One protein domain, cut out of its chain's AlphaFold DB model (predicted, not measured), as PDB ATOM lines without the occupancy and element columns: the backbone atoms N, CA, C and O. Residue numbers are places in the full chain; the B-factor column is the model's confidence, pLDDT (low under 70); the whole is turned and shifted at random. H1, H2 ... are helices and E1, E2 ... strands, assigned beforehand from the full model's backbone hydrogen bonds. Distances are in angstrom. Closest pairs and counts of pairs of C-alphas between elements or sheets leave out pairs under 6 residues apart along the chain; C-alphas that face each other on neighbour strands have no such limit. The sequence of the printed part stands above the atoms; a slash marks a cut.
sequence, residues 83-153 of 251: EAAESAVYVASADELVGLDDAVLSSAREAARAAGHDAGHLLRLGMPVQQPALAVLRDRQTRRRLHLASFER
ATOM      1  N   GLU A  83      19.258 -50.301  17.527       94.00
ATOM      2  CA  GLU A  83      19.912 -49.552  18.602       94.00
ATOM      3  C   GLU A  83      18.956 -48.584  19.312       94.00
ATOM      4  O   GLU A  83      19.006 -48.453  20.532       94.00
ATOM      5  N   ALA A  84      18.056 -47.916  18.581       92.94
ATOM      6  CA  ALA A  84      17.053 -47.042  19.188       92.94
ATOM      7  C   ALA A  84      16.024 -47.803  20.045       92.94
ATOM      8  O   ALA A  84      15.542 -47.243  21.033       92.94
ATOM      9  N   ALA A  85      15.685 -49.041  19.670       92.56
ATOM     10  CA  ALA A  85      14.807 -49.908  20.450       92.56
ATOM     11  C   ALA A  85      15.520 -50.448  21.700       92.56
ATOM     12  O   ALA A  85      14.994 -50.295  22.798       92.56
ATOM     13  N   GLU A  86      16.741 -50.966  21.547       93.19
ATOM     14  CA  GLU A  86      17.567 -51.494  22.647       93.19
ATOM     15  C   GLU A  86      17.971 -50.411  23.657       93.19
ATOM     16  O   GLU A  86      18.032 -50.645  24.860       93.19
ATOM     17  N   SER A  87      18.201 -49.182  23.187       94.69
ATOM     18  CA  SER A  87      18.541 -48.049  24.056       94.69
ATOM     19  C   SER A  87      17.313 -47.416  24.727       94.69
ATOM     20  O   SER A  87      17.448 -46.413  25.429       94.69
ATOM     21  N   ALA A  88      16.098 -47.927  24.503       95.19
ATOM     22  CA  ALA A  88      14.908 -47.392  25.156       95.19
ATOM     23  C   ALA A  88      15.021 -47.499  26.687       95.19
ATOM     24  O   ALA A  88      15.541 -48.465  27.240       95.19
ATOM     25  N   VAL A  89      14.536 -46.482  27.404       97.00
ATOM     26  CA  VAL A  89      14.739 -46.407  28.857       97.00
ATOM     27  C   VAL A  89      13.551 -47.007  29.589       97.00
ATOM     28  O   VAL A  89      12.487 -46.391  29.662       97.00
ATOM     29  N   TYR A  90      13.751 -48.193  30.162       97.62
ATOM     30  CA  TYR A  90      12.777 -48.827  31.046       97.62
ATOM     31  C   TYR A  90      12.752 -48.159  32.427       97.62
ATOM     32  O   TYR A  90      13.793 -47.904  33.039       97.62
ATOM     33  N   VAL A  91      11.556 -47.882  32.935       97.31
ATOM     34  CA  VAL A  91      11.306 -47.256  34.232       97.31
ATOM     35  C   VAL A  91      10.239 -48.063  34.967       97.31
ATOM     36  O   VAL A  91       9.096 -48.161  34.514       97.31
ATOM     37  N   ALA A  92      10.616 -48.644  36.105       94.44
ATOM     38  CA  ALA A  92       9.747 -49.537  36.864       94.44
ATOM     39  C   ALA A  92       8.635 -48.771  37.600       94.44
ATOM     40  O   ALA A  92       7.469 -49.160  37.523       94.44
ATOM     41  N   SER A  93       8.971 -47.660  38.270       93.44
ATOM     42  CA  SER A  93       8.009 -46.868  39.048       93.44
ATOM     43  C   SER A  93       7.470 -45.665  38.271       93.44
ATOM     44  O   SER A  93       8.226 -44.897  37.677       93.44
ATOM     45  N   ALA A  94       6.153 -45.442  38.330       91.19
ATOM     46  CA  ALA A  94       5.526 -44.236  37.780       91.19
ATOM     47  C   ALA A  94       5.991 -42.947  38.491       91.19
ATOM     48  O   ALA A  94       5.967 -41.873  37.889       91.19
ATOM     49  N   ASP A  95       6.477 -43.045  39.733       94.12
ATOM     50  CA  ASP A  95       6.962 -41.894  40.505       94.12
ATOM     51  C   ASP A  95       8.220 -41.264  39.883       94.12
ATOM     52  O   ASP A  95       8.463 -40.062  40.006       94.12
ATOM     53  N   GLU A  96       9.005 -42.048  39.140       95.38
ATOM     54  CA  GLU A  96      10.167 -41.567  38.382       95.38
ATOM     55  C   GLU A  96       9.775 -40.785  37.111       95.38
ATOM     56  O   GLU A  96      10.634 -40.176  36.462       95.38
ATOM     57  N   LEU A  97       8.485 -40.784  36.752       96.38
ATOM     58  CA  LEU A  97       7.932 -40.192  35.530       96.38
ATOM     59  C   LEU A  97       7.084 -38.940  35.781       96.38
ATOM     60  O   LEU A  97       6.408 -38.450  34.873       96.38
ATOM     61  N   VAL A  98       7.138 -38.380  36.993       95.94
ATOM     62  CA  VAL A  98       6.369 -37.183  37.359       95.94
ATOM     63  C   VAL A  98       6.614 -36.054  36.350       95.94
ATOM     64  O   VAL A  98       7.752 -35.624  36.128       95.94
ATOM     65  N   GLY A  99       5.522 -35.527  35.797       95.06
ATOM     66  CA  GLY A  99       5.516 -34.450  34.804       95.06
ATOM     67  C   GLY A  99       5.117 -34.904  33.401       95.06
ATOM     68  O   GLY A  99       4.763 -34.048  32.597       95.06
ATOM     69  N   LEU A 100       5.140 -36.211  33.121       95.88
ATOM     70  CA  LEU A 100       4.482 -36.769  31.937       95.88
ATOM     71  C   LEU A 100       2.961 -36.745  32.118       95.88
ATOM     72  O   LEU A 100       2.469 -36.887  33.237       95.88
ATOM     73  N   ASP A 101       2.240 -36.542  31.016       95.38
ATOM     74  CA  ASP A 101       0.785 -36.670  30.984       95.38
ATOM     75  C   ASP A 101       0.353 -38.140  30.847       95.38
ATOM     76  O   ASP A 101       1.156 -39.034  30.549       95.38
ATOM     77  N   ASP A 102      -0.936 -38.390  31.068       94.62
ATOM     78  CA  ASP A 102      -1.497 -39.742  31.047       94.62
ATOM     79  C   ASP A 102      -1.392 -40.404  29.668       94.62
ATOM     80  O   ASP A 102      -1.231 -41.624  29.582       94.62
ATOM     81  N   ALA A 103      -1.417 -39.621  28.585       94.69
ATOM     82  CA  ALA A 103      -1.283 -40.141  27.228       94.69
ATOM     83  C   ALA A 103       0.125 -40.708  26.986       94.69
ATOM     84  O   ALA A 103       0.275 -41.827  26.484       94.69
ATOM     85  N   VAL A 104       1.166 -39.979  27.397       94.31
ATOM     86  CA  VAL A 104       2.556 -40.439  27.308       94.31
ATOM     87  C   VAL A 104       2.792 -41.630  28.234       94.31
ATOM     88  O   VAL A 104       3.442 -42.594  27.824       94.31
ATOM     89  N   LEU A 105       2.247 -41.609  29.454       96.25
ATOM     90  CA  LEU A 105       2.343 -42.740  30.381       96.25
ATOM     91  C   LEU A 105       1.676 -43.998  29.811       96.25
ATOM     92  O   LEU A 105       2.272 -45.073  29.869       96.25
ATOM     93  N   SER A 106       0.486 -43.873  29.213       95.94
ATOM     94  CA  SER A 106      -0.208 -44.992  28.564       95.94
ATOM     95  C   SER A 106       0.625 -45.581  27.426       95.94
ATOM     96  O   SER A 106       0.894 -46.781  27.418       95.94
ATOM     97  N   SER A 107       1.139 -44.735  26.524       95.62
ATOM     98  CA  SER A 107       1.990 -45.196  25.419       95.62
ATOM     99  C   SER A 107       3.280 -45.863  25.910       95.62
ATOM    100  O   SER A 107       3.738 -46.843  25.322       95.62
ATOM    101  N   ALA A 108       3.869 -45.372  27.004       96.62
ATOM    102  CA  ALA A 108       5.067 -45.971  27.585       96.62
ATOM    103  C   ALA A 108       4.783 -47.342  28.230       96.62
ATOM    104  O   ALA A 108       5.630 -48.231  28.148       96.62
ATOM    105  N   ARG A 109       3.604 -47.549  28.835       97.25
ATOM    106  CA  ARG A 109       3.181 -48.869  29.352       97.25
ATOM    107  C   ARG A 109       2.972 -49.872  28.226       97.25
ATOM    108  O   ARG A 109       3.429 -51.006  28.323       97.25
ATOM    109  N   GLU A 110       2.313 -49.455  27.149       96.62
ATOM    110  CA  GLU A 110       2.138 -50.290  25.957       96.62
ATOM    111  C   GLU A 110       3.486 -50.679  25.347       96.62
ATOM    112  O   GLU A 110       3.705 -51.847  25.034       96.62
ATOM    113  N   ALA A 111       4.416 -49.725  25.247       96.12
ATOM    114  CA  ALA A 111       5.766 -49.995  24.769       96.12
ATOM    115  C   ALA A 111       6.524 -50.978  25.678       96.12
ATOM    116  O   ALA A 111       7.224 -51.846  25.166       96.12
ATOM    117  N   ALA A 112       6.363 -50.882  27.003       97.00
ATOM    118  CA  ALA A 112       6.968 -51.827  27.944       97.00
ATOM    119  C   ALA A 112       6.429 -53.250  27.739       97.00
ATOM    120  O   ALA A 112       7.216 -54.186  27.623       97.00
ATOM    121  N   ARG A 113       5.105 -53.399  27.603       96.56
ATOM    122  CA  ARG A 113       4.460 -54.692  27.319       96.56
ATOM    123  C   ARG A 113       4.907 -55.277  25.985       96.56
ATOM    124  O   ARG A 113       5.221 -56.459  25.912       96.56
ATOM    125  N   ALA A 114       4.983 -54.451  24.942       95.19
ATOM    126  CA  ALA A 114       5.463 -54.874  23.627       95.19
ATOM    127  C   ALA A 114       6.933 -55.333  23.646       95.19
ATOM    128  O   ALA A 114       7.318 -56.166  22.832       95.19
ATOM    129  N   ALA A 115       7.735 -54.815  24.580       93.38
ATOM    130  CA  ALA A 115       9.115 -55.232  24.818       93.38
ATOM    131  C   ALA A 115       9.247 -56.407  25.811       93.38
ATOM    132  O   ALA A 115      10.359 -56.756  26.193       93.38
ATOM    133  N   GLY A 116       8.136 -57.022  26.233       95.19
ATOM    134  CA  GLY A 116       8.139 -58.199  27.107       95.19
ATOM    135  C   GLY A 116       8.216 -57.899  28.606       95.19
ATOM    136  O   GLY A 116       8.505 -58.801  29.386       95.19
ATOM    137  N   HIS A 117       7.959 -56.660  29.035       95.56
ATOM    138  CA  HIS A 117       7.849 -56.327  30.456       95.56
ATOM    139  C   HIS A 117       6.390 -56.399  30.935       95.56
ATOM    140  O   HIS A 117       5.520 -55.713  30.395       95.56
ATOM    141  N   ASP A 118       6.133 -57.149  32.011       91.50
ATOM    142  CA  ASP A 118       4.787 -57.298  32.596       91.50
ATOM    143  C   ASP A 118       4.261 -56.008  33.249       91.50
ATOM    144  O   ASP A 118       3.054 -55.762  33.326       91.50
ATOM    145  N   ALA A 119       5.178 -55.159  33.717       94.50
ATOM    146  CA  ALA A 119       4.888 -53.908  34.404       94.50
ATOM    147  C   ALA A 119       5.920 -52.825  34.059       94.50
ATOM    148  O   ALA A 119       6.967 -53.099  33.472       94.50
ATOM    149  N   GLY A 120       5.643 -51.587  34.470       96.25
ATOM    150  CA  GLY A 120       6.516 -50.433  34.249       96.25
ATOM    151  C   GLY A 120       6.224 -49.688  32.946       96.25
ATOM    152  O   GLY A 120       5.141 -49.791  32.368       96.25
ATOM    153  N   HIS A 121       7.184 -48.872  32.524       98.12
ATOM    154  CA  HIS A 121       7.059 -47.944  31.405       98.12
ATOM    155  C   HIS A 121       8.349 -47.957  30.585       98.12
ATOM    156  O   HIS A 121       9.439 -47.936  31.151       98.12
ATOM    157  N   LEU A 122       8.242 -47.932  29.261       97.75
ATOM    158  CA  LEU A 122       9.388 -47.881  28.362       97.75
ATOM    159  C   LEU A 122       9.372 -46.569  27.579       97.75
ATOM    160  O   LEU A 122       8.509 -46.331  26.730       97.75
ATOM    161  N   LEU A 123      10.343 -45.703  27.859       97.06
ATOM    162  CA  LEU A 123      10.524 -44.448  27.138       97.06
ATOM    163  C   LEU A 123      11.297 -44.714  25.842       97.06
ATOM    164  O   LEU A 123      12.526 -44.816  25.844       97.06
ATOM    165  N   ARG A 124      10.562 -44.825  24.730       95.50
ATOM    166  CA  ARG A 124      11.135 -44.986  23.385       95.50
ATOM    167  C   ARG A 124      11.944 -43.759  22.976       95.50
ATOM    168  O   ARG A 124      11.584 -42.625  23.292       95.50
ATOM    169  N   LEU A 125      13.007 -43.994  22.215       95.06
ATOM    170  CA  LEU A 125      13.848 -42.934  21.680       95.06
ATOM    171  C   LEU A 125      13.395 -42.522  20.276       95.06
ATOM    172  O   LEU A 125      13.252 -43.353  19.382       95.06
ATOM    173  N   GLY A 126      13.213 -41.219  20.074       91.62
ATOM    174  CA  GLY A 126      13.079 -40.626  18.747       91.62
ATOM    175  C   GLY A 126      14.437 -40.311  18.110       91.62
ATOM    176  O   GLY A 126      15.468 -40.272  18.786       91.62
ATOM    177  N   MET A 127      14.417 -40.011  16.807       89.38
ATOM    178  CA  MET A 127      15.609 -39.651  16.024       89.38
ATOM    179  C   MET A 127      16.441 -38.486  16.600       89.38
ATOM    180  O   MET A 127      17.669 -38.611  16.625       89.38
ATOM    181  N   PRO A 128      15.851 -37.362  17.063       92.19
ATOM    182  CA  PRO A 128      16.635 -36.253  17.603       92.19
ATOM    183  C   PRO A 128      17.429 -36.640  18.860       92.19
ATOM    184  O   PRO A 128      17.050 -37.544  19.601       92.19
ATOM    185  N   VAL A 129      18.518 -35.921  19.146       91.56
ATOM    186  CA  VAL A 129      19.271 -36.112  20.403       91.56
ATOM    187  C   VAL A 129      18.435 -35.662  21.606       91.56
ATOM    188  O   VAL A 129      18.389 -36.352  22.625       91.56
ATOM    189  N   GLN A 130      17.757 -34.515  21.495       93.62
ATOM    190  CA  GLN A 130      16.838 -34.019  22.520       93.62
ATOM    191  C   GLN A 130      15.514 -34.780  22.442       93.62
ATOM    192  O   GLN A 130      14.799 -34.684  21.449       93.62
ATOM    193  N   GLN A 131      15.190 -35.515  23.503       95.38
ATOM    194  CA  GLN A 131      13.935 -36.255  23.607       95.38
ATOM    195  C   GLN A 131      12.839 -35.351  24.201       95.38
ATOM    196  O   GLN A 131      13.100 -34.708  25.221       95.38
ATOM    197  N   PRO A 132      11.615 -35.306  23.634       94.31
ATOM    198  CA  PRO A 132      10.546 -34.410  24.099       94.31
ATOM    199  C   PRO A 132      10.230 -34.524  25.599       94.31
ATOM    200  O   PRO A 132      10.057 -33.512  26.277       94.31
ATOM    201  N   ALA A 133      10.257 -35.743  26.149       94.69
ATOM    202  CA  ALA A 133      10.006 -36.004  27.567       94.69
ATOM    203  C   ALA A 133      10.983 -35.274  28.515       94.69
ATOM    204  O   ALA A 133      10.626 -34.972  29.655       94.69
ATOM    205  N   LEU A 134      12.192 -34.914  28.056       96.25
ATOM    206  CA  LEU A 134      13.167 -34.164  28.862       96.25
ATOM    207  C   LEU A 134      12.657 -32.781  29.290       96.25
ATOM    208  O   LEU A 134      13.137 -32.253  30.294       96.25
ATOM    209  N   ALA A 135      11.714 -32.193  28.546       94.62
ATOM    210  CA  ALA A 135      11.182 -30.862  28.829       94.62
ATOM    211  C   ALA A 135      10.248 -30.830  30.050       94.62
ATOM    212  O   ALA A 135      10.171 -29.806  30.729       94.62
ATOM    213  N   VAL A 136       9.556 -31.937  30.329       95.94
ATOM    214  CA  VAL A 136       8.482 -31.996  31.334       95.94
ATOM    215  C   VAL A 136       8.809 -32.907  32.521       95.94
ATOM    216  O   VAL A 136       8.329 -32.654  33.628       95.94
ATOM    217  N   LEU A 137       9.680 -33.910  32.334       96.44
ATOM    218  CA  LEU A 137      10.123 -34.810  33.401       96.44
ATOM    219  C   LEU A 137      10.748 -34.033  34.561       96.44
ATOM    220  O   LEU A 137      11.722 -33.291  34.389       96.44
ATOM    221  N   ARG A 138      10.239 -34.246  35.776       96.00
ATOM    222  CA  ARG A 138      10.744 -33.582  36.985       96.00
ATOM    223  C   ARG A 138      11.916 -34.319  37.617       96.00
ATOM    224  O   ARG A 138      12.834 -33.648  38.105       96.00
ATOM    225  N   ASP A 139      11.953 -35.647  37.535       96.00
ATOM    226  CA  ASP A 139      13.064 -36.423  38.085       96.00
ATOM    227  C   ASP A 139      14.367 -36.210  37.294       96.00
ATOM    228  O   ASP A 139      14.420 -36.289  36.064       96.00
ATOM    229  N   ARG A 140      15.451 -35.884  38.008       95.69
ATOM    230  CA  ARG A 140      16.742 -35.567  37.382       95.69
ATOM    231  C   ARG A 140      17.457 -36.815  36.876       95.69
ATOM    232  O   ARG A 140      18.160 -36.706  35.869       95.69
ATOM    233  N   GLN A 141      17.334 -37.942  37.569       96.56
ATOM    234  CA  GLN A 141      18.020 -39.173  37.193       96.56
ATOM    235  C   GLN A 141      17.359 -39.798  35.966       96.56
ATOM    236  O   GLN A 141      18.074 -40.126  35.024       96.56
ATOM    237  N   THR A 142      16.027 -39.821  35.886       96.69
ATOM    238  CA  THR A 142      15.277 -40.225  34.688       96.69
ATOM    239  C   THR A 142      15.651 -39.360  33.491       96.69
ATOM    240  O   THR A 142      15.999 -39.890  32.435       96.69
ATOM    241  N   ARG A 143      15.691 -38.024  33.647       97.62
ATOM    242  CA  ARG A 143      16.161 -37.133  32.569       97.62
ATOM    243  C   ARG A 143      17.591 -37.451  32.134       97.62
ATOM    244  O   ARG A 143      17.880 -37.430  30.942       97.62
ATOM    245  N   ARG A 144      18.493 -37.725  33.082       97.44
ATOM    246  CA  ARG A 144      19.886 -38.073  32.775       97.44
ATOM    247  C   ARG A 144      19.966 -39.393  32.009       97.44
ATOM    248  O   ARG A 144      20.624 -39.418  30.977       97.44
ATOM    249  N   ARG A 145      19.284 -40.441  32.478       97.38
ATOM    250  CA  ARG A 145      19.220 -41.758  31.825       97.38
ATOM    251  C   ARG A 145      18.688 -41.637  30.398       97.38
ATOM    252  O   ARG A 145      19.350 -42.091  29.476       97.38
ATOM    253  N   LEU A 146      17.567 -40.937  30.207       97.31
ATOM    254  CA  LEU A 146      16.974 -40.707  28.885       97.31
ATOM    255  C   LEU A 146      17.897 -39.913  27.949       97.31
ATOM    256  O   LEU A 146      18.008 -40.228  26.765       97.31
ATOM    257  N   HIS A 147      18.566 -38.879  28.465       97.38
ATOM    258  CA  HIS A 147      19.506 -38.096  27.670       97.38
ATOM    259  C   HIS A 147      20.725 -38.920  27.246       97.38
ATOM    260  O   HIS A 147      21.071 -38.890  26.070       97.38
ATOM    261  N   LEU A 148      21.345 -39.656  28.177       96.56
ATOM    262  CA  LEU A 148      22.514 -40.491  27.890       96.56
ATOM    263  C   LEU A 148      22.166 -41.605  26.906       96.56
ATOM    264  O   LEU A 148      22.822 -41.706  25.878       96.56
ATOM    265  N   ALA A 149      21.062 -42.320  27.131       96.12
ATOM    266  CA  ALA A 149      20.571 -43.335  26.203       96.12
ATOM    267  C   ALA A 149      20.367 -42.785  24.780       96.12
ATOM    268  O   ALA A 149      20.645 -43.457  23.793       96.12
ATOM    269  N   SER A 150      19.919 -41.530  24.657       95.88
ATOM    270  CA  SER A 150      19.778 -40.870  23.358       95.88
ATOM    271  C   SER A 150      21.104 -40.418  22.744       95.88
ATOM    272  O   SER A 150      21.301 -40.527  21.535       95.88
ATOM    273  N   PHE A 151      21.998 -39.880  23.569       94.94
ATOM    274  CA  PHE A 151      23.273 -39.300  23.157       94.94
ATOM    275  C   PHE A 151      24.315 -40.361  22.784       94.94
ATOM    276  O   PHE A 151      25.121 -40.141  21.884       94.94
ATOM    277  N   GLU A 152      24.298 -41.503  23.468       93.06
ATOM    278  CA  GLU A 152      25.304 -42.557  23.328       93.06
ATOM    279  C   GLU A 152      25.031 -43.513  22.162       93.06
ATOM    280  O   GLU A 152      25.942 -44.257  21.786       93.06
ATOM    281  N   ARG A 153      23.851 -43.425  21.518       92.94
ATOM    282  CA  ARG A 153      23.571 -44.118  20.248       92.94
ATOM    283  C   ARG A 153      24.710 -43.877  19.252       92.94
ATOM    284  O   ARG A 153      25.319 -42.803  19.203       92.94
TER     285      ARG A 153
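What this domain is: This is residues 83 to 153 of the 251 residues of an uncharacterized protein of Nesterenkonia sp. PF2B19 (UniProt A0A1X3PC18). A short two-stranded ribbon, E1 and E2, lies in the middle of a small domain, with the two longer helices at its two sides: H3 packs mainly on E2, and H5 packs mainly on E1. H3 and H5 stay apart from each other, and the short helices H1, H2 and H4 lie round this core, with H1 and H2 near H5. The printed part has 71 residues, with five named helices and two named strands in the order H1, E1, H2, H3, E2, H4, H5; the ribbon is antiparallel and the class is mostly helix. The whole is compact, with a radius of gyration of the C-alphas of 11.0 A, and rounded, with spans of 27 by 26 by 18 A.

How they stand to each other: H1, residues 83 to 86, is close to but not clearly touching H5, residues 140 to 151; their closest C-alphas, of Ala 84 and Ser 150, are 7.9 A apart. E1, residues 89 to 91, is the antiparallel neighbour of E2, residues 121 to 123, at 154 degrees between their directions. C-alphas 90 and 122 face each other at 4.4 A, and N 91 and O 121 are within hydrogen-bond range at 2.8 A, as are N 89 and O 123 at 3.0 A. The closest C-alphas of E1 and H5, of Val 89 and Leu 146, are 6.1 A apart. H2, residues 94 to 97, is close to but not clearly touching H5, with the closest C-alphas, of Glu 96 and Thr 142, 6.4 A apart. H3, residues 102 to 114, has 12 pairs of C-alphas within 8 A of E2; the closest, of Arg 109 and His 121, are 4.5 A apart. H4, residues 132 to 135, only just touches H5, with 3 pairs of C-alphas within 8 A; the closest are those of Leu 134 and Arg 143, 5.6 A apart, and H5 touches H4 with residues 143 to 147 alone. In H3 and H5 every O i to N i+4 pair is within hydrogen-bond range; H1, H2 and H4 are too short for such a pair, and their one O i to N i+3 pair is within range in H2 and H4 but not in H1.

Where its parts are: H1 begins at C-alpha 83, (19.912, -49.552, 18.602), and is 5.1 A long. E1 is 6.4 A long and H2 5.2 A. H3 measures 18.2 A, from C-alpha 102 at (-1.497, -39.742, 31.047). E2 is 6.5 A long and H4 5.9 A. H5 measures 16.1 A and ends at C-alpha 151, (23.273, -39.300, 23.157).

The domain as a whole: The C-alphas farthest apart, of Asp 118 and Pro 128, are 28.4 A from each other. The printed part has no cut and no long link. Its mean pLDDT is 95.2, and no printed residue is under 70.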